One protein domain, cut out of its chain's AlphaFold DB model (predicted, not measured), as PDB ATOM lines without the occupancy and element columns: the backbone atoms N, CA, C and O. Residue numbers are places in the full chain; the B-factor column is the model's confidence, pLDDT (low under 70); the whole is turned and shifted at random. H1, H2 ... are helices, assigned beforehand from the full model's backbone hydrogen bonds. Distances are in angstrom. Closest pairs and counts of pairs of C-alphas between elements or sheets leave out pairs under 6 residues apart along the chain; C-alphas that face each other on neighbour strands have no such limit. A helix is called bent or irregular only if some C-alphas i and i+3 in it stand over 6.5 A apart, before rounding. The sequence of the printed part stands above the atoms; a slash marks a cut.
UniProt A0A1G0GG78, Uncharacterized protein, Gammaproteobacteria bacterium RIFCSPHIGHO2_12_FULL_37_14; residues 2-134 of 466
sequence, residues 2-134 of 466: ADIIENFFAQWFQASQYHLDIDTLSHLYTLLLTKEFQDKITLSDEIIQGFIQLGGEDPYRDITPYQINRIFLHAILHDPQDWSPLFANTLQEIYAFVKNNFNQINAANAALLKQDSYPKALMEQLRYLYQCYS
ATOM      1  N   ALA A   2     164.053 217.600 180.742       77.44
ATOM      2  CA  ALA A   2     164.456 217.643 182.157       77.44
ATOM      3  C   ALA A   2     163.481 216.873 183.073       77.44
ATOM      4  O   ALA A   2     163.907 215.974 183.782       77.44
ATOM      5  N   ASP A   3     162.178 217.116 182.914       84.19
ATOM      6  CA  ASP A   3     161.103 216.404 183.625       84.19
ATOM      7  C   ASP A   3     161.113 214.871 183.409       84.19
ATOM      8  O   ASP A   3     160.912 214.091 184.335       84.19
ATOM      9  N   ILE A   4     161.452 214.415 182.192       89.75
ATOM     10  CA  ILE A   4     161.588 212.977 181.891       89.75
ATOM     11  C   ILE A   4     162.760 212.378 182.669       89.75
ATOM     12  O   ILE A   4     162.632 211.298 183.225       89.75
ATOM     13  N   ILE A   5     163.904 213.068 182.713       91.50
ATOM     14  CA  ILE A   5     165.093 212.602 183.439       91.50
ATOM     15  C   ILE A   5     164.810 212.584 184.944       91.50
ATOM     16  O   ILE A   5     165.120 211.604 185.613       91.50
ATOM     17  N   GLU A   6     164.171 213.628 185.465       89.69
ATOM     18  CA  GLU A   6     163.801 213.761 186.878       89.69
ATOM     19  C   GLU A   6     162.860 212.650 187.363       89.69
ATOM     20  O   GLU A   6     162.968 212.203 188.503       89.69
ATOM     21  N   ASN A   7     161.998 212.135 186.484       89.75
ATOM     22  CA  ASN A   7     161.016 211.101 186.816       89.75
ATOM     23  C   ASN A   7     161.308 209.728 186.180       89.75
ATOM     24  O   ASN A   7     160.494 208.812 186.315       89.75
ATOM     25  N   PHE A   8     162.454 209.558 185.508       93.69
ATOM     26  CA  PHE A   8     162.723 208.403 184.642       93.69
ATOM     27  C   PHE A   8     162.528 207.065 185.360       93.69
ATOM     28  O   PHE A   8     161.787 206.207 184.886       93.69
ATOM     29  N   PHE A   9     163.184 206.874 186.507       93.38
ATOM     30  CA  PHE A   9     163.137 205.594 187.214       93.38
ATOM     31  C   PHE A   9     161.771 205.331 187.843       93.38
ATOM     32  O   PHE A   9     161.303 204.198 187.786       93.38
ATOM     33  N   ALA A  10     161.092 206.360 188.354       89.56
ATOM     34  CA  ALA A  10     159.723 206.217 188.838       89.56
ATOM     35  C   ALA A  10     158.808 205.688 187.725       89.56
ATOM     36  O   ALA A  10     158.147 204.668 187.903       89.56
ATOM     37  N   GLN A  11     158.851 206.317 186.545       91.00
ATOM     38  CA  GLN A  11     158.051 205.904 185.391       91.00
ATOM     39  C   GLN A  11     158.450 204.515 184.884       91.00
ATOM     40  O   GLN A  11     157.584 203.671 184.662       91.00
ATOM     41  N   TRP A  12     159.752 204.239 184.751       92.50
ATOM     42  CA  TRP A  12     160.254 202.940 184.304       92.50
ATOM     43  C   TRP A  12     159.781 201.816 185.223       92.50
ATOM     44  O   TRP A  12     159.228 200.815 184.762       92.50
ATOM     45  N   PHE A  13     159.993 201.963 186.531       89.00
ATOM     46  CA  PHE A  13     159.689 200.897 187.472       89.00
ATOM     47  C   PHE A  13     158.190 200.757 187.719       89.00
ATOM     48  O   PHE A  13     157.728 199.618 187.786       89.00
ATOM     49  N   GLN A  14     157.425 201.852 187.734       88.06
ATOM     50  CA  GLN A  14     155.961 201.806 187.756       88.06
ATOM     51  C   GLN A  14     155.403 201.076 186.527       88.06
ATOM     52  O   GLN A  14     154.566 200.191 186.675       88.06
ATOM     53  N   ALA A  15     155.907 201.375 185.327       88.06
ATOM     54  CA  ALA A  15     155.462 200.721 184.097       88.06
ATOM     55  C   ALA A  15     155.906 199.246 184.015       88.06
ATOM     56  O   ALA A  15     155.204 198.394 183.464       88.06
ATOM     57  N   SER A  16     157.064 198.915 184.599       84.81
ATOM     58  CA  SER A  16     157.578 197.540 184.661       84.81
ATOM     59  C   SER A  16     156.841 196.649 185.663       84.81
ATOM     60  O   SER A  16     156.828 195.426 185.490       84.81
ATOM     61  N   GLN A  17     156.215 197.231 186.692       79.19
ATOM     62  CA  GLN A  17     155.412 196.482 187.652       79.19
ATOM     63  C   GLN A  17     154.208 195.869 186.930       79.19
ATOM     64  O   GLN A  17     153.386 196.557 186.333       79.19
ATOM     65  N   TYR A  18     154.136 194.536 186.954       67.19
ATOM     66  CA  TYR A  18     153.089 193.734 186.309       67.19
ATOM     67  C   TYR A  18     152.968 193.882 184.779       67.19
ATOM     68  O   TYR A  18     152.002 193.378 184.212       67.19
ATOM     69  N   HIS A  19     153.939 194.506 184.096       65.56
ATOM     70  CA  HIS A  19     153.914 194.732 182.639       65.56
ATOM     71  C   HIS A  19     152.643 195.446 182.132       65.56
ATOM     72  O   HIS A  19     152.194 195.190 181.015       65.56
ATOM     73  N   LEU A  20     152.049 196.318 182.952       69.44
ATOM     74  CA  LEU A  20     150.750 196.932 182.659       69.44
ATOM     75  C   LEU A  20     150.832 198.085 181.651       69.44
ATOM     76  O   LEU A  20     149.847 198.344 180.966       69.44
ATOM     77  N   ASP A  21     151.988 198.746 181.530       87.75
ATOM     78  CA  ASP A  21     152.164 199.903 180.646       87.75
ATOM     79  C   ASP A  21     153.351 199.716 179.687       87.75
ATOM     80  O   ASP A  21     154.464 200.219 179.873       87.75
ATOM     81  N   ILE A  22     153.105 198.924 178.645       87.81
ATOM     82  CA  ILE A  22     154.093 198.627 177.601       87.81
ATOM     83  C   ILE A  22     154.434 199.872 176.774       87.81
ATOM     84  O   ILE A  22     155.573 199.989 176.327       87.81
ATOM     85  N   ASP A  23     153.499 200.801 176.582       90.06
ATOM     86  CA  ASP A  23     153.733 201.989 175.757       90.06
ATOM     87  C   ASP A  23     154.706 202.955 176.440       90.06
ATOM     88  O   ASP A  23     155.648 203.432 175.797       90.06
ATOM     89  N   THR A  24     154.571 203.159 177.754       91.38
ATOM     90  CA  THR A  24     155.548 203.927 178.541       91.38
ATOM     91  C   THR A  24     156.920 203.254 178.530       91.38
ATOM     92  O   THR A  24     157.924 203.921 178.269       91.38
ATOM     93  N   LEU A  25     156.999 201.930 178.726       91.44
ATOM     94  CA  LEU A  25     158.275 201.199 178.641       91.44
ATOM     95  C   LEU A  25     158.916 201.319 177.255       91.44
ATOM     96  O   LEU A  25     160.113 201.577 177.151       91.44
ATOM     97  N   SER A  26     158.123 201.171 176.193       92.25
ATOM     98  CA  SER A  26     158.561 201.326 174.805       92.25
ATOM     99  C   SER A  26     159.119 202.722 174.553       92.25
ATOM    100  O   SER A  26     160.195 202.877 173.965       92.25
ATOM    101  N   HIS A  27     158.419 203.754 175.032       92.62
ATOM    102  CA  HIS A  27     158.835 205.145 174.909       92.62
ATOM    103  C   HIS A  27     160.162 205.405 175.628       92.62
ATOM    104  O   HIS A  27     161.117 205.855 174.992       92.62
ATOM    105  N   LEU A  28     160.251 205.060 176.916       94.25
ATOM    106  CA  LEU A  28     161.455 205.259 177.727       94.25
ATOM    107  C   LEU A  28     162.643 204.461 177.185       94.25
ATOM    108  O   LEU A  28     163.746 204.997 177.084       94.25
ATOM    109  N   TYR A  29     162.425 203.209 176.773       95.00
ATOM    110  CA  TYR A  29     163.479 202.396 176.176       95.00
ATOM    111  C   TYR A  29     163.957 202.981 174.850       95.00
ATOM    112  O   TYR A  29     165.157 203.083 174.627       95.00
ATOM    113  N   THR A  30     163.043 203.441 173.988       93.06
ATOM    114  CA  THR A  30     163.428 204.121 172.741       93.06
ATOM    115  C   THR A  30     164.273 205.357 173.043       93.06
ATOM    116  O   THR A  30     165.294 205.555 172.391       93.06
ATOM    117  N   LEU A  31     163.877 206.173 174.028       94.12
ATOM    118  CA  LEU A  31     164.619 207.375 174.413       94.12
ATOM    119  C   LEU A  31     166.058 207.048 174.817       94.12
ATOM    120  O   LEU A  31     166.965 207.708 174.314       94.12
ATOM    121  N   LEU A  32     166.279 205.999 175.621       94.88
ATOM    122  CA  LEU A  32     167.625 205.548 176.015       94.88
ATOM    123  C   LEU A  32     168.538 205.242 174.821       94.88
ATOM    124  O   LEU A  32     169.758 205.351 174.936       94.88
ATOM    125  N   LEU A  33     167.966 204.858 173.681       93.25
ATOM    126  CA  LEU A  33     168.712 204.526 172.468       93.25
ATOM    127  C   LEU A  33     168.970 205.739 171.565       93.25
ATOM    128  O   LEU A  33     169.738 205.633 170.610       93.25
ATOM    129  N   THR A  34     168.336 206.884 171.826       93.69
ATOM    130  CA  THR A  34     168.539 208.087 171.012       93.69
ATOM    131  C   THR A  34     169.816 208.815 171.407       93.69
ATOM    132  O   THR A  34     170.071 209.057 172.587       93.69
ATOM    133  N   LYS A  35     170.580 209.253 170.401       93.75
ATOM    134  CA  LYS A  35     171.791 210.050 170.620       93.75
ATOM    135  C   LYS A  35     171.501 211.341 171.394       93.75
ATOM    136  O   LYS A  35     172.223 211.663 172.321       93.75
ATOM    137  N   GLU A  36     170.401 212.031 171.079       94.50
ATOM    138  CA  GLU A  36     170.020 213.269 171.773       94.50
ATOM    139  C   GLU A  36     169.845 213.067 173.288       94.50
ATOM    140  O   GLU A  36     170.284 213.896 174.088       94.50
ATOM    141  N   PHE A  37     169.201 211.971 173.695       94.94
ATOM    142  CA  PHE A  37     169.023 211.667 175.110       94.94
ATOM    143  C   PHE A  37     170.348 211.251 175.754       94.94
ATOM    144  O   PHE A  37     170.682 211.749 176.827       94.94
ATOM    145  N   GLN A  38     171.133 210.404 175.083       95.12
ATOM    146  CA  GLN A  38     172.449 209.976 175.567       95.12
ATOM    147  C   GLN A  38     173.407 211.158 175.761       95.12
ATOM    148  O   GLN A  38     174.041 211.249 176.811       95.12
ATOM    149  N   ASP A  39     173.459 212.102 174.821       94.44
ATOM    150  CA  ASP A  39     174.296 213.305 174.907       94.44
ATOM    151  C   ASP A  39     173.905 214.167 176.123       94.44
ATOM    152  O   ASP A  39     174.766 214.693 176.826       94.44
ATOM    153  N   LYS A  40     172.605 214.266 176.432       93.75
ATOM    154  CA  LYS A  40     172.106 215.006 177.607       93.75
ATOM    155  C   LYS A  40     172.367 214.294 178.929       93.75
ATOM    156  O   LYS A  40     172.522 214.965 179.948       93.75
ATOM    157  N   ILE A  41     172.386 212.964 178.942       95.31
ATOM    158  CA  ILE A  41     172.701 212.192 180.147       95.31
ATOM    159  C   ILE A  41     174.201 212.153 180.406       95.31
ATOM    160  O   ILE A  41     174.607 212.230 181.561       95.31
ATOM    161  N   THR A  42     175.016 212.069 179.356       95.12
ATOM    162  CA  THR A  42     176.467 211.916 179.468       95.12
ATOM    163  C   THR A  42     177.071 213.042 180.315       95.12
ATOM    164  O   THR A  42     176.662 214.204 180.245       95.12
ATOM    165  N   LEU A  43     177.995 212.659 181.192       94.00
ATOM    166  CA  LEU A  43     178.632 213.496 182.198       94.00
ATOM    167  C   LEU A  43     180.128 213.446 181.925       94.00
ATOM    168  O   LEU A  43     180.703 212.362 181.904       94.00
ATOM    169  N   SER A  44     180.730 214.607 181.689       94.69
ATOM    170  CA  SER A  44     182.180 214.749 181.707       94.69
ATOM    171  C   SER A  44     182.642 215.136 183.109       94.69
ATOM    172  O   SER A  44     181.844 215.611 183.927       94.69
ATOM    173  N   ASP A  45     183.934 214.974 183.374       93.81
ATOM    174  CA  ASP A  45     184.519 215.331 184.665       93.81
ATOM    175  C   ASP A  45     184.325 216.820 184.987       93.81
ATOM    176  O   ASP A  45     184.075 217.162 186.141       93.81
ATOM    177  N   GLU A  46     184.323 217.707 183.988       92.81
ATOM    178  CA  GLU A  46     184.053 219.138 184.182       92.81
ATOM    179  C   GLU A  46     182.623 219.391 184.677       92.81
ATOM    180  O   GLU A  46     182.403 220.220 185.559       92.81
ATOM    181  N   ILE A  47     181.640 218.660 184.139       90.12
ATOM    182  CA  ILE A  47     180.240 218.771 184.571       90.12
ATOM    183  C   ILE A  47     180.101 218.273 186.013       90.12
ATOM    184  O   ILE A  47     179.419 218.905 186.820       90.12
ATOM    185  N   ILE A  48     180.765 217.162 186.344       89.56
ATOM    186  CA  ILE A  48     180.747 216.578 187.690       89.56
ATOM    187  C   ILE A  48     181.397 217.533 188.695       89.56
ATOM    188  O   ILE A  48     180.818 217.804 189.746       89.56
ATOM    189  N   GLN A  49     182.552 218.110 188.359       87.69
ATOM    190  CA  GLN A  49     183.208 219.124 189.188       87.69
ATOM    191  C   GLN A  49     182.319 220.350 189.393       87.69
ATOM    192  O   GLN A  49     182.241 220.853 190.512       87.69
ATOM    193  N   GLY A  50     181.600 220.791 188.356       83.25
ATOM    194  CA  GLY A  50     180.618 221.866 188.473       83.25
ATOM    195  C   GLY A  50     179.520 221.557 189.496       83.25
ATOM    196  O   GLY A  50     179.149 222.432 190.273       83.25
ATOM    197  N   PHE A  51     179.036 220.312 189.561       79.38
ATOM    198  CA  PHE A  51     178.061 219.903 190.580       79.38
ATOM    199  C   PHE A  51     178.645 219.927 191.991       79.38
ATOM    200  O   PHE A  51     178.015 220.469 192.893       79.38
ATOM    201  N   ILE A  52     179.856 219.394 192.167       75.94
ATOM    202  CA  ILE A  52     180.545 219.358 193.465       75.94
ATOM    203  C   ILE A  52     180.799 220.784 193.978       75.94
ATOM    204  O   ILE A  52     180.557 221.075 195.147       75.94
ATOM    205  N   GLN A  53     181.240 221.692 193.103       76.88
ATOM    206  CA  GLN A  53     181.527 223.087 193.456       76.88
ATOM    207  C   GLN A  53     180.273 223.877 193.854       76.88
ATOM    208  O   GLN A  53     180.360 224.753 194.712       76.88
ATOM    209  N   LEU A  54     179.111 223.567 193.267       67.56
ATOM    210  CA  LEU A  54     177.843 224.221 193.607       67.56
ATOM    211  C   LEU A  54     177.347 223.877 195.023       67.56
ATOM    212  O   LEU A  54     176.641 224.690 195.609       67.56
ATOM    213  N   GLY A  55     177.729 222.724 195.588       60.28
ATOM    214  CA  GLY A  55     177.317 222.307 196.938       60.28
ATOM    215  C   GLY A  55     178.116 222.936 198.094       60.28
ATOM    216  O   GLY A  55     177.730 222.820 199.256       60.28
ATOM    217  N   GLY A  56     179.215 223.646 197.814       63.38
ATOM    218  CA  GLY A  56     180.016 224.303 198.852       63.38
ATOM    219  C   GLY A  56     180.671 223.313 199.830       63.38
ATOM    220  O   GLY A  56     181.409 222.430 199.407       63.38
ATOM    221  N   GLU A  57     180.443 223.483 201.140       59.06
ATOM    222  CA  GLU A  57     181.022 222.624 202.197       59.06
ATOM    223  C   GLU A  57     180.384 221.225 202.280       59.06
ATOM    224  O   GLU A  57     181.025 220.293 202.764       59.06
ATOM    225  N   ASP A  58     179.145 221.068 201.802       62.44
ATOM    226  CA  ASP A  58     178.467 219.776 201.668       62.44
ATOM    227  C   ASP A  58     178.079 219.587 200.193       62.44
ATOM    228  O   ASP A  58     177.038 220.096 199.760       62.44
ATOM    229  N   PRO A  59     178.893 218.859 199.405       59.75
ATOM    230  CA  PRO A  59     178.724 218.747 197.956       59.75
ATOM    231  C   PRO A  59     177.372 218.150 197.527       59.75
ATOM    232  O   PRO A  59     177.030 218.207 196.346       59.75
ATOM    233  N   TYR A  60     176.580 217.612 198.464       63.16
ATOM    234  CA  TYR A  60     175.293 216.963 198.207       63.16
ATOM    235  C   TYR A  60     174.089 217.661 198.837       63.16
ATOM    236  O   TYR A  60     172.966 217.173 198.697       63.16
ATOM    237  N   ARG A  61     174.286 218.812 199.486       62.34
ATOM    238  CA  ARG A  61     173.214 219.550 200.167       62.34
ATOM    239  C   ARG A  61     172.076 219.970 199.234       62.34
ATOM    240  O   ARG A  61     170.920 219.911 199.642       62.34
ATOM    241  N   ASP A  62     172.410 220.326 197.993       68.50
ATOM    242  CA  ASP A  62     171.476 220.877 197.000       68.50
ATOM    243  C   ASP A  62     171.281 219.962 195.776       68.50
ATOM    244  O   ASP A  62     170.860 220.412 194.706       68.50
ATOM    245  N   ILE A  63     171.589 218.663 195.897       77.44
ATOM    246  CA  ILE A  63     171.430 217.748 194.764       77.44
ATOM    247  C   ILE A  63     169.951 217.443 194.483       77.44
ATOM    248  O   ILE A  63     169.199 216.956 195.327       77.44
ATOM    249  N   THR A  64     169.530 217.708 193.250       83.25
ATOM    250  CA  THR A  64     168.158 217.500 192.770       83.25
ATOM    251  C   THR A  64     167.921 216.061 192.287       83.25
ATOM    252  O   THR A  64     168.865 215.396 191.846       83.25
ATOM    253  N   PRO A  65     166.660 215.574 192.252       86.00
ATOM    254  CA  PRO A  65     166.338 214.282 191.637       86.00
ATOM    255  C   PRO A  65     166.791 214.189 190.174       86.00
ATOM    256  O   PRO A  65     167.241 213.136 189.729       86.00
ATOM    257  N   TYR A  66     166.770 215.307 189.440       88.06
ATOM    258  CA  TYR A  66     167.326 215.392 188.091       88.06
ATOM    259  C   TYR A  66     168.817 215.018 188.047       88.06
ATOM    260  O   TYR A  66     169.221 214.202 187.218       88.06
ATOM    261  N   GLN A  67     169.642 215.577 188.940       88.56
ATOM    262  CA  GLN A  67     171.081 215.286 188.995       88.56
ATOM    263  C   GLN A  67     171.356 213.844 189.427       88.56
ATOM    264  O   GLN A  67     172.171 213.172 188.795       88.56
ATOM    265  N   ILE A  68     170.641 213.345 190.442       91.12
ATOM    266  CA  ILE A  68     170.746 211.947 190.892       91.12
ATOM    267  C   ILE A  68     170.428 211.002 189.732       91.12
ATOM    268  O   ILE A  68     171.230 210.126 189.396       91.12
ATOM    269  N   ASN A  69     169.288 211.208 189.068       93.75
ATOM    270  CA  ASN A  69     168.874 210.353 187.964       93.75
ATOM    271  C   ASN A  69     169.825 210.447 186.782       93.75
ATOM    272  O   ASN A  69     170.089 209.431 186.147       93.75
ATOM    273  N   ARG A  70     170.381 211.627 186.497       94.44
ATOM    274  CA  ARG A  70     171.384 211.792 185.443       94.44
ATOM    275  C   ARG A  70     172.653 210.990 185.739       94.44
ATOM    276  O   ARG A  70     173.144 210.320 184.838       94.44
ATOM    277  N   ILE A  71     173.144 210.994 186.981       95.50
ATOM    278  CA  ILE A  71     174.308 210.191 187.405       95.50
ATOM    279  C   ILE A  71     174.012 208.692 187.281       95.50
ATOM    280  O   ILE A  71     174.801 207.943 186.707       95.50
ATOM    281  N   PHE A  72     172.855 208.238 187.762       97.12
ATOM    282  CA  PHE A  72     172.464 206.828 187.667       97.12
ATOM    283  C   PHE A  72     172.219 206.376 186.224       97.12
ATOM    284  O   PHE A  72     172.618 205.275 185.850       97.12
ATOM    285  N   LEU A  73     171.607 207.216 185.388       97.62
ATOM    286  CA  LEU A  73     171.437 206.938 183.964       97.62
ATOM    287  C   LEU A  73     172.781 206.916 183.237       97.62
ATOM    288  O   LEU A  73     172.978 206.040 182.402       97.62
ATOM    289  N   HIS A  74     173.721 207.802 183.577       97.44
ATOM    290  CA  HIS A  74     175.081 207.751 183.039       97.44
ATOM    291  C   HIS A  74     175.740 206.402 183.341       97.44
ATOM    292  O   HIS A  74     176.262 205.765 182.431       97.44
ATOM    293  N   ALA A  75     175.634 205.918 184.584       97.75
ATOM    294  CA  ALA A  75     176.149 204.602 184.959       97.75
ATOM    295  C   ALA A  75     175.499 203.462 184.152       97.75
ATOM    296  O   ALA A  75     176.153 202.481 183.822       97.75
ATOM    297  N   ILE A  76     174.206 203.555 183.829       97.06
ATOM    298  CA  ILE A  76     173.513 202.522 183.041       97.06
ATOM    299  C   ILE A  76     173.906 202.578 181.558       97.06
ATOM    300  O   ILE A  76     173.967 201.531 180.909       97.06
ATOM    301  N   LEU A  77     174.140 203.780 181.022       96.31
ATOM    302  CA  LEU A  77     174.397 203.997 179.599       96.31
ATOM    303  C   LEU A  77     175.826 203.660 179.159       96.31
ATOM    304  O   LEU A  77     176.020 203.346 177.987       96.31
ATOM    305  N   HIS A  78     176.793 203.728 180.074       95.00
ATOM    306  CA  HIS A  78     178.217 203.570 179.772       95.00
ATOM    307  C   HIS A  78     178.795 202.332 180.447       95.00
ATOM    308  O   HIS A  78     178.457 202.029 181.595       95.00
ATOM    309  N   ASP A  79     179.682 201.627 179.748       94.12
ATOM    310  CA  ASP A  79     180.318 200.437 180.300       94.12
ATOM    311  C   ASP A  79     181.183 200.809 181.517       94.12
ATOM    312  O   ASP A  79     181.910 201.803 181.471       94.12
ATOM    313  N   PRO A  80     181.162 200.012 182.605       95.00
ATOM    314  CA  PRO A  80     181.902 200.342 183.820       95.00
ATOM    315  C   PRO A  80     183.394 200.593 183.607       95.00
ATOM    316  O   PRO A  80     183.980 201.353 184.359       95.00
ATOM    317  N   GLN A  81     184.013 199.983 182.593       93.88
ATOM    318  CA  GLN A  81     185.440 200.155 182.294       93.88
ATOM    319  C   GLN A  81     185.783 201.535 181.712       93.88
ATOM    320  O   GLN A  81     186.940 201.941 181.779       93.88
ATOM    321  N   ASP A  82     184.791 202.253 181.180       95.00
ATOM    322  CA  ASP A  82     184.969 203.570 180.561       95.00
ATOM    323  C   ASP A  82     184.722 204.721 181.549       95.00
ATOM    324  O   ASP A  82     184.855 205.896 181.207       95.00
ATOM    325  N   TRP A  83     184.339 204.403 182.787       97.31
ATOM    326  CA  TRP A  83     184.072 205.400 183.812       97.31
ATOM    327  C   TRP A  83     185.360 206.066 184.298       97.31
ATOM    328  O   TRP A  83     186.348 205.399 184.613       97.31
ATOM    329  N   SER A  84     185.326 207.392 184.446       97.06
ATOM    330  CA  SER A  84     186.414 208.106 185.107       97.06
ATOM    331  C   SER A  84     186.439 207.783 186.610       97.06
ATOM    332  O   SER A  84     185.389 207.529 187.218       97.06
ATOM    333  N   PRO A  85     187.612 207.854 187.264       96.50
ATOM    334  CA  PRO A  85     187.694 207.723 188.716       96.50
ATOM    335  C   PRO A  85     186.839 208.755 189.456       96.50
ATOM    336  O   PRO A  85     186.257 208.438 190.494       96.50
ATOM    337  N   LEU A  86     186.732 209.972 188.909       95.19
ATOM    338  CA  LEU A  86     185.888 211.018 189.472       95.19
ATOM    339  C   LEU A  86     184.415 210.605 189.432       95.19
ATOM    340  O   LEU A  86     183.754 210.629 190.468       95.19
ATOM    341  N   PHE A  87     183.922 210.163 188.273       96.75
ATOM    342  CA  PHE A  87     182.551 209.685 188.137       96.75
ATOM    343  C   PHE A  87     182.260 208.514 189.075       96.75
ATOM    344  O   PHE A  87     181.234 208.521 189.755       96.75
ATOM    345  N   ALA A  88     183.156 207.528 189.155       96.56
ATOM    346  CA  ALA A  88     182.963 206.367 190.017       96.56
ATOM    347  C   ALA A  88     182.837 206.764 191.500       96.56
ATOM    348  O   ALA A  88     181.939 206.275 192.190       96.56
ATOM    349  N   ASN A  89     183.683 207.680 191.980       93.94
ATOM    350  CA  ASN A  89     183.601 208.197 193.348       93.94
ATOM    351  C   ASN A  89     182.281 208.944 193.582       93.94
ATOM    352  O   ASN A  89     181.565 208.646 194.538       93.94
ATOM    353  N   THR A  90     181.895 209.834 192.662       93.31
ATOM    354  CA  THR A  90     180.611 210.545 192.740       93.31
ATOM    355  C   THR A  90     179.426 209.577 192.747       93.31
ATOM    356  O   THR A  90     178.524 209.715 193.570       93.31
ATOM    357  N   LEU A  91     179.423 208.553 191.891       95.56
ATOM    358  CA  LEU A  91     178.375 207.530 191.863       95.56
ATOM    359  C   LEU A  91     178.252 206.816 193.215       95.56
ATOM    360  O   LEU A  91     177.136 206.590 193.681       95.56
ATOM    361  N   GLN A  92     179.374 206.466 193.848       94.44
ATOM    362  CA  GLN A  92     179.384 205.800 195.150       94.44
ATOM    363  C   GLN A  92     178.815 206.694 196.258       94.44
ATOM    364  O   GLN A  92     178.024 206.222 197.083       94.44
ATOM    365  N   GLU A  93     179.188 207.972 196.267       90.38
ATOM    366  CA  GLU A  93     178.713 208.954 197.245       90.38
ATOM    367  C   GLU A  93     177.205 209.205 197.086       90.38
ATOM    368  O   GLU A  93     176.459 209.093 198.063       90.38
ATOM    369  N   ILE A  94     176.719 209.395 195.851       90.81
ATOM    370  CA  ILE A  94     175.279 209.520 195.563       90.81
ATOM    371  C   ILE A  94     174.518 208.246 195.912       90.81
ATOM    372  O   ILE A  94     173.447 208.303 196.519       90.81
ATOM    373  N   TYR A  95     175.060 207.078 195.576       92.50
ATOM    374  CA  TYR A  95     174.454 205.801 195.934       92.50
ATOM    375  C   TYR A  95     174.285 205.667 197.456       92.50
ATOM    376  O   TYR A  95     173.221 205.252 197.927       92.50
ATOM    377  N   ALA A  96     175.307 206.035 198.235       89.00
ATOM    378  CA  ALA A  96     175.258 206.012 199.695       89.00
ATOM    379  C   ALA A  96     174.255 207.032 200.250       89.00
ATOM    380  O   ALA A  96     173.466 206.677 201.127       89.00
ATOM    381  N   PHE A  97     174.235 208.255 199.714       86.12
ATOM    382  CA  PHE A  97     173.273 209.301 200.071       86.12
ATOM    383  C   PHE A  97     171.828 208.828 199.878       86.12
ATOM    384  O   PHE A  97     171.045 208.819 200.830       86.12
ATOM    385  N   VAL A  98     171.492 208.348 198.677       87.00
ATOM    386  CA  VAL A  98     170.152 207.842 198.340       87.00
ATOM    387  C   VAL A  98     169.772 206.682 199.266       87.00
ATOM    388  O   VAL A  98     168.700 206.688 199.866       87.00
ATOM    389  N   LYS A  99     170.674 205.714 199.467       85.38
ATOM    390  CA  LYS A  99     170.427 204.559 200.343       85.38
ATOM    391  C   LYS A  99     170.214 204.952 201.810       85.38
ATOM    392  O   LYS A  99     169.364 204.362 202.472       85.38
ATOM    393  N   ASN A 100     170.991 205.899 202.332       80.81
ATOM    394  CA  ASN A 100     170.938 206.300 203.739       80.81
ATOM    395  C   ASN A 100     169.722 207.179 204.044       80.81
ATOM    396  O   ASN A 100     169.100 206.985 205.087       80.81
ATOM    397  N   ASN A 101     169.334 208.077 203.134       73.38
ATOM    398  CA  ASN A 101     168.180 208.958 203.332       73.38
ATOM    399  C   ASN A 101     166.847 208.205 203.353       73.38
ATOM    400  O   ASN A 101     165.966 208.580 204.119       73.38
ATOM    401  N   PHE A 102     166.704 207.093 202.623       63.00
ATOM    402  CA  PHE A 102     165.513 206.239 202.763       63.00
ATOM    403  C   PHE A 102     165.400 205.555 204.127       63.00
ATOM    404  O   PHE A 102     164.298 205.225 204.556       63.00
ATOM    405  N   ASN A 103     166.519 205.353 204.824       57.03
ATOM    406  CA  ASN A 103     166.513 204.767 206.164       57.03
ATOM    407  C   ASN A 103     166.254 205.819 207.258       57.03
ATOM    408  O   ASN A 103     166.004 205.458 208.406       57.03
ATOM    409  N   GLN A 104     166.304 207.113 206.922       54.97
ATOM    410  CA  GLN A 104     166.066 208.224 207.839       54.97
ATOM    411  C   GLN A 104     164.656 208.787 207.610       54.97
ATOM    412  O   GLN A 104     164.449 209.707 206.829       54.97
ATOM    413  N   ILE A 105     163.675 208.237 208.330       47.31
ATOM    414  CA  ILE A 105     162.225 208.478 208.162       47.31
ATOM    415  C   ILE A 105     161.796 209.967 208.303       47.31
ATOM    416  O   ILE A 105     160.671 210.299 207.955       47.31
ATOM    417  N   ASN A 106     162.667 210.889 208.743       47.72
ATOM    418  CA  ASN A 106     162.281 212.251 209.155       47.72
ATOM    419  C   ASN A 106     163.173 213.412 208.645       47.72
ATOM    420  O   ASN A 106     163.145 214.492 209.233       47.72
ATOM    421  N   ALA A 107     163.967 213.249 207.583       55.28
ATOM    422  CA  ALA A 107     164.744 214.370 207.029       55.28
ATOM    423  C   ALA A 107     163.949 215.149 205.961       55.28
ATOM    424  O   ALA A 107     163.291 214.544 205.119       55.28
ATOM    425  N   ALA A 108     164.059 216.485 205.920       57.12
ATOM    426  CA  ALA A 108     163.459 217.323 204.865       57.12
ATOM    427  C   ALA A 108     163.878 216.887 203.439       57.12
ATOM    428  O   ALA A 108     163.096 216.995 202.497       57.12
ATOM    429  N   ASN A 109     165.068 216.294 203.305       55.25
ATOM    430  CA  ASN A 109     165.587 215.730 202.056       55.25
ATOM    431  C   ASN A 109     164.918 214.397 201.660       55.25
ATOM    432  O   ASN A 109     164.881 214.058 200.481       55.25
ATOM    433  N   ALA A 110     164.339 213.653 202.610       55.56
ATOM    434  CA  ALA A 110     163.565 212.445 202.319       55.56
ATOM    435  C   ALA A 110     162.204 212.773 201.675       55.56
ATOM    436  O   ALA A 110     161.697 211.984 200.890       55.56
ATOM    437  N   ALA A 111     161.639 213.960 201.930       58.12
ATOM    438  CA  ALA A 111     160.420 214.417 201.253       58.12
ATOM    439  C   ALA A 111     160.652 214.749 199.763       58.12
ATOM    440  O   ALA A 111     159.729 214.633 198.957       58.12
ATOM    441  N   LEU A 112     161.883 215.131 199.394       60.84
ATOM    442  CA  LEU A 112     162.306 215.374 198.008       60.84
ATOM    443  C   LEU A 112     162.529 214.069 197.220       60.84
ATOM    444  O   LEU A 112     162.345 214.044 196.004       60.84
ATOM    445  N   LEU A 113     162.894 212.974 197.896       67.69
ATOM    446  CA  LEU A 113     163.143 211.667 197.284       67.69
ATOM    447  C   LEU A 113     161.952 210.728 197.512       67.69
ATOM    448  O   LEU A 113     161.794 210.140 198.578       67.69
ATOM    449  N   LYS A 114     161.122 210.516 196.489       67.75
ATOM    450  CA  LYS A 114     160.035 209.526 196.570       67.75
ATOM    451  C   LYS A 114     160.619 208.107 196.594       67.75
ATOM    452  O   LYS A 114     161.340 207.729 195.672       67.75
ATOM    453  N   GLN A 115     160.273 207.309 197.609       62.69
ATOM    454  CA  GLN A 115     160.758 205.928 197.789       62.69
ATOM    455  C   GLN A 115     160.551 205.047 196.542       62.69
ATOM    456  O   GLN A 115     161.432 204.270 196.176       62.69
ATOM    457  N   ASP A 116     159.440 205.239 195.830       67.94
ATOM    458  CA  ASP A 116     159.115 204.493 194.608       67.94
ATOM    459  C   ASP A 116     160.014 204.840 193.409       67.94
ATOM    460  O   ASP A 116     160.069 204.090 192.436       67.94
ATOM    461  N   SER A 117     160.748 205.958 193.462       78.06
ATOM    462  CA  SER A 117     161.638 206.387 192.372       78.06
ATOM    463  C   SER A 117     162.951 205.605 192.332       78.06
ATOM    464  O   SER A 117     163.586 205.550 191.285       78.06
ATOM    465  N   TYR A 118     163.352 204.970 193.438       90.19
ATOM    466  CA  TYR A 118     164.642 204.281 193.554       90.19
ATOM    467  C   TYR A 118     164.480 202.887 194.177       90.19
ATOM    468  O   TYR A 118     164.969 202.615 195.278       90.19
ATOM    469  N   PRO A 119     163.770 201.974 193.493       88.69
ATOM    470  CA  PRO A 119     163.461 200.664 194.042       88.69
ATOM    471  C   PRO A 119     164.712 199.797 194.205       88.69
ATOM    472  O   PRO A 119     165.742 199.995 193.560       88.69
ATOM    473  N   LYS A 120     164.585 198.743 195.021       89.50
ATOM    474  CA  LYS A 120     165.666 197.786 195.308       89.50
ATOM    475  C   LYS A 120     166.351 197.249 194.043       89.50
ATOM    476  O   LYS A 120     167.570 197.138 194.031       89.50
ATOM    477  N   ALA A 121     165.588 196.967 192.984       91.38
ATOM    478  CA  ALA A 121     166.118 196.483 191.710       91.38
ATOM    479  C   ALA A 121     167.112 197.466 191.059       91.38
ATOM    480  O   ALA A 121     168.178 197.048 190.611       91.38
ATOM    481  N   LEU A 122     166.806 198.771 191.064       94.12
ATOM    482  CA  LEU A 122     167.717 199.806 190.567       94.12
ATOM    483  C   LEU A 122     169.001 199.842 191.394       94.12
ATOM    484  O   LEU A 122     170.102 199.821 190.849       94.12
ATOM    485  N   MET A 123     168.857 199.856 192.719       93.38
ATOM    486  CA  MET A 123     170.002 199.923 193.626       93.38
ATOM    487  C   MET A 123     170.893 198.675 193.499       93.38
ATOM    488  O   MET A 123     172.117 198.779 193.514       93.38
ATOM    489  N   GLU A 124     170.308 197.491 193.299       93.62
ATOM    490  CA  GLU A 124     171.057 196.266 193.006       93.62
ATOM    491  C   GLU A 124     171.810 196.342 191.671       93.62
ATOM    492  O   GLU A 124     172.968 195.919 191.619       93.62
ATOM    493  N   GLN A 125     171.199 196.905 190.621       95.31
ATOM    494  CA  GLN A 125     171.859 197.149 189.336       95.31
ATOM    495  C   GLN A 125     173.048 198.103 189.480       95.31
ATOM    496  O   GLN A 125     174.144 197.759 189.046       95.31
ATOM    497  N   LEU A 126     172.863 199.265 190.108       96.44
ATOM    498  CA  LEU A 126     173.930 200.258 190.283       96.44
ATOM    499  C   LEU A 126     175.094 199.693 191.102       96.44
ATOM    500  O   LEU A 126     176.255 199.842 190.722       96.44
ATOM    501  N   ARG A 127     174.788 198.960 192.181       94.88
ATOM    502  CA  ARG A 127     175.799 198.256 192.977       94.88
ATOM    503  C   ARG A 127     176.576 197.245 192.134       94.88
ATOM    504  O   ARG A 127     177.794 197.175 192.257       94.88
ATOM    505  N   TYR A 128     175.888 196.454 191.310       94.75
ATOM    506  CA  TYR A 128     176.531 195.489 190.416       94.75
ATOM    507  C   TYR A 128     177.463 196.181 189.412       94.75
ATOM    508  O   TYR A 128     178.606 195.757 189.266       94.75
ATOM    509  N   LEU A 129     177.014 197.265 188.773       95.44
ATOM    510  CA  LEU A 129     177.827 198.012 187.809       95.44
ATOM    511  C   LEU A 129     179.082 198.606 188.468       95.44
ATOM    512  O   LEU A 129     180.176 198.460 187.932       95.44
ATOM    513  N   TYR A 130     178.956 199.170 189.673       95.06
ATOM    514  CA  TYR A 130     180.111 199.652 190.437       95.06
ATOM    515  C   TYR A 130     181.095 198.528 190.792       95.06
ATOM    516  O   TYR A 130     182.304 198.708 190.686       95.06
ATOM    517  N   GLN A 131     180.603 197.340 191.153       93.38
ATOM    518  CA  GLN A 131     181.465 196.176 191.380       93.38
ATOM    519  C   GLN A 131     182.154 195.693 190.096       93.38
ATOM    520  O   GLN A 131     183.236 195.131 190.172       93.38
ATOM    521  N   CYS A 132     181.571 195.910 188.916       92.50
ATOM    522  CA  CYS A 132     182.265 195.639 187.657       92.50
ATOM    523  C   CYS A 132     183.408 196.631 187.387       92.50
ATOM    524  O   CYS A 132     184.394 196.232 186.774       92.50
ATOM    525  N   TYR A 133     183.288 197.886 187.834       94.31
ATOM    526  CA  TYR A 133     184.371 198.877 187.776       94.31
ATOM    527  C   TYR A 133     185.473 198.580 188.804       94.31
ATOM    528  O   TYR A 133     186.651 198.549 188.463       94.31
ATOM    529  N   SER A 134     185.086 198.311 190.055       91.75
ATOM    530  CA  SER A 134     185.993 198.000 191.166       91.75
ATOM    531  C   SER A 134     185.627 196.644 191.791       91.75
ATOM    532  O   SER A 134     184.838 196.585 192.745       91.75
TER     533      SER A 134
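AT A GLANCE: This is residues 2 to 134 of the 466 residues of an uncharacterized protein of Gammaproteobacteria bacterium RIFCSPHIGHO2_12_FULL_37_14 (UniProt A0A1G0GG78). H5 forms the core of this all-helix domain; H6 and H8, side by side and running opposite ways, cross it, and H1 and H3 pack elsewhere on it. H2 packs on H1, H4 packs on H6, and little H7 sits at a corner with H6. The printed part has 133 residues with eight named helices, H1 to H8 in order, and no named strand. It is compact, with a radius of gyration of the C-alphas of 14.7 A and spans of 44 by 37 by 28 A.

IN THESE COORDINATES: Find C-alpha 2 at (164.456, 217.643, 182.157); there H1 begins, residues 2 to 19, 25.2 A long and irregular, with C-alphas 6 and 9 8.2 A apart and a kink of 51 degrees near residue 9. Read on through H2, residues 22 to 33, H3, 35 to 41, H4, 45 to 54, and H5, 65 to 77. H6, residues 85 to 103, runs 27.6 A; H7 is 108 to 112, and H8, 120 to 133, runs 20.2 A to C-alpha 133 at (184.371, 198.877, 187.776).

HOW THE PARTS SIT: H5 and H6 are the hubs, touching four helices each; packing is mostly crossed, with one of seven tilted pairs shallow. H5 touches H1 at Tyr 66 and Glu 6, closest C-alphas 4.1 A apart, H3 at Arg 70 and Ile 41, 5.5 A, H6 at Ile 71 and Leu 91, 6.6 A, and H8 at Ala 75 and Leu 126, 7.2 A. H6 and H8 touch at a shallow tilt of 26 degrees, opposite ways. Residues 8 to 16 of H1 touch H2, and residues 86 to 90 of H6 touch H4. H6 and H7 only just touch, only at the corner, with 3 pairs of C-alphas within 8 A. Each O i to N i+4 pair is within hydrogen-bond range in H2, H3, H4, H5 and H8; it is 10 of 14 in H1, 14 of 15 in H6, and 0 of 1 in H7, where 2 of 2 O i to N i+3 pairs are.

THE WHOLE: Leu 20 and Glu 57 hold the C-alphas farthest apart, 44.3 A. The printed part has no cut and no long link; residues 103 to 108 stand free. Confidence is under 70 at residues 18 to 20, 54 to 62 and 102 to 116.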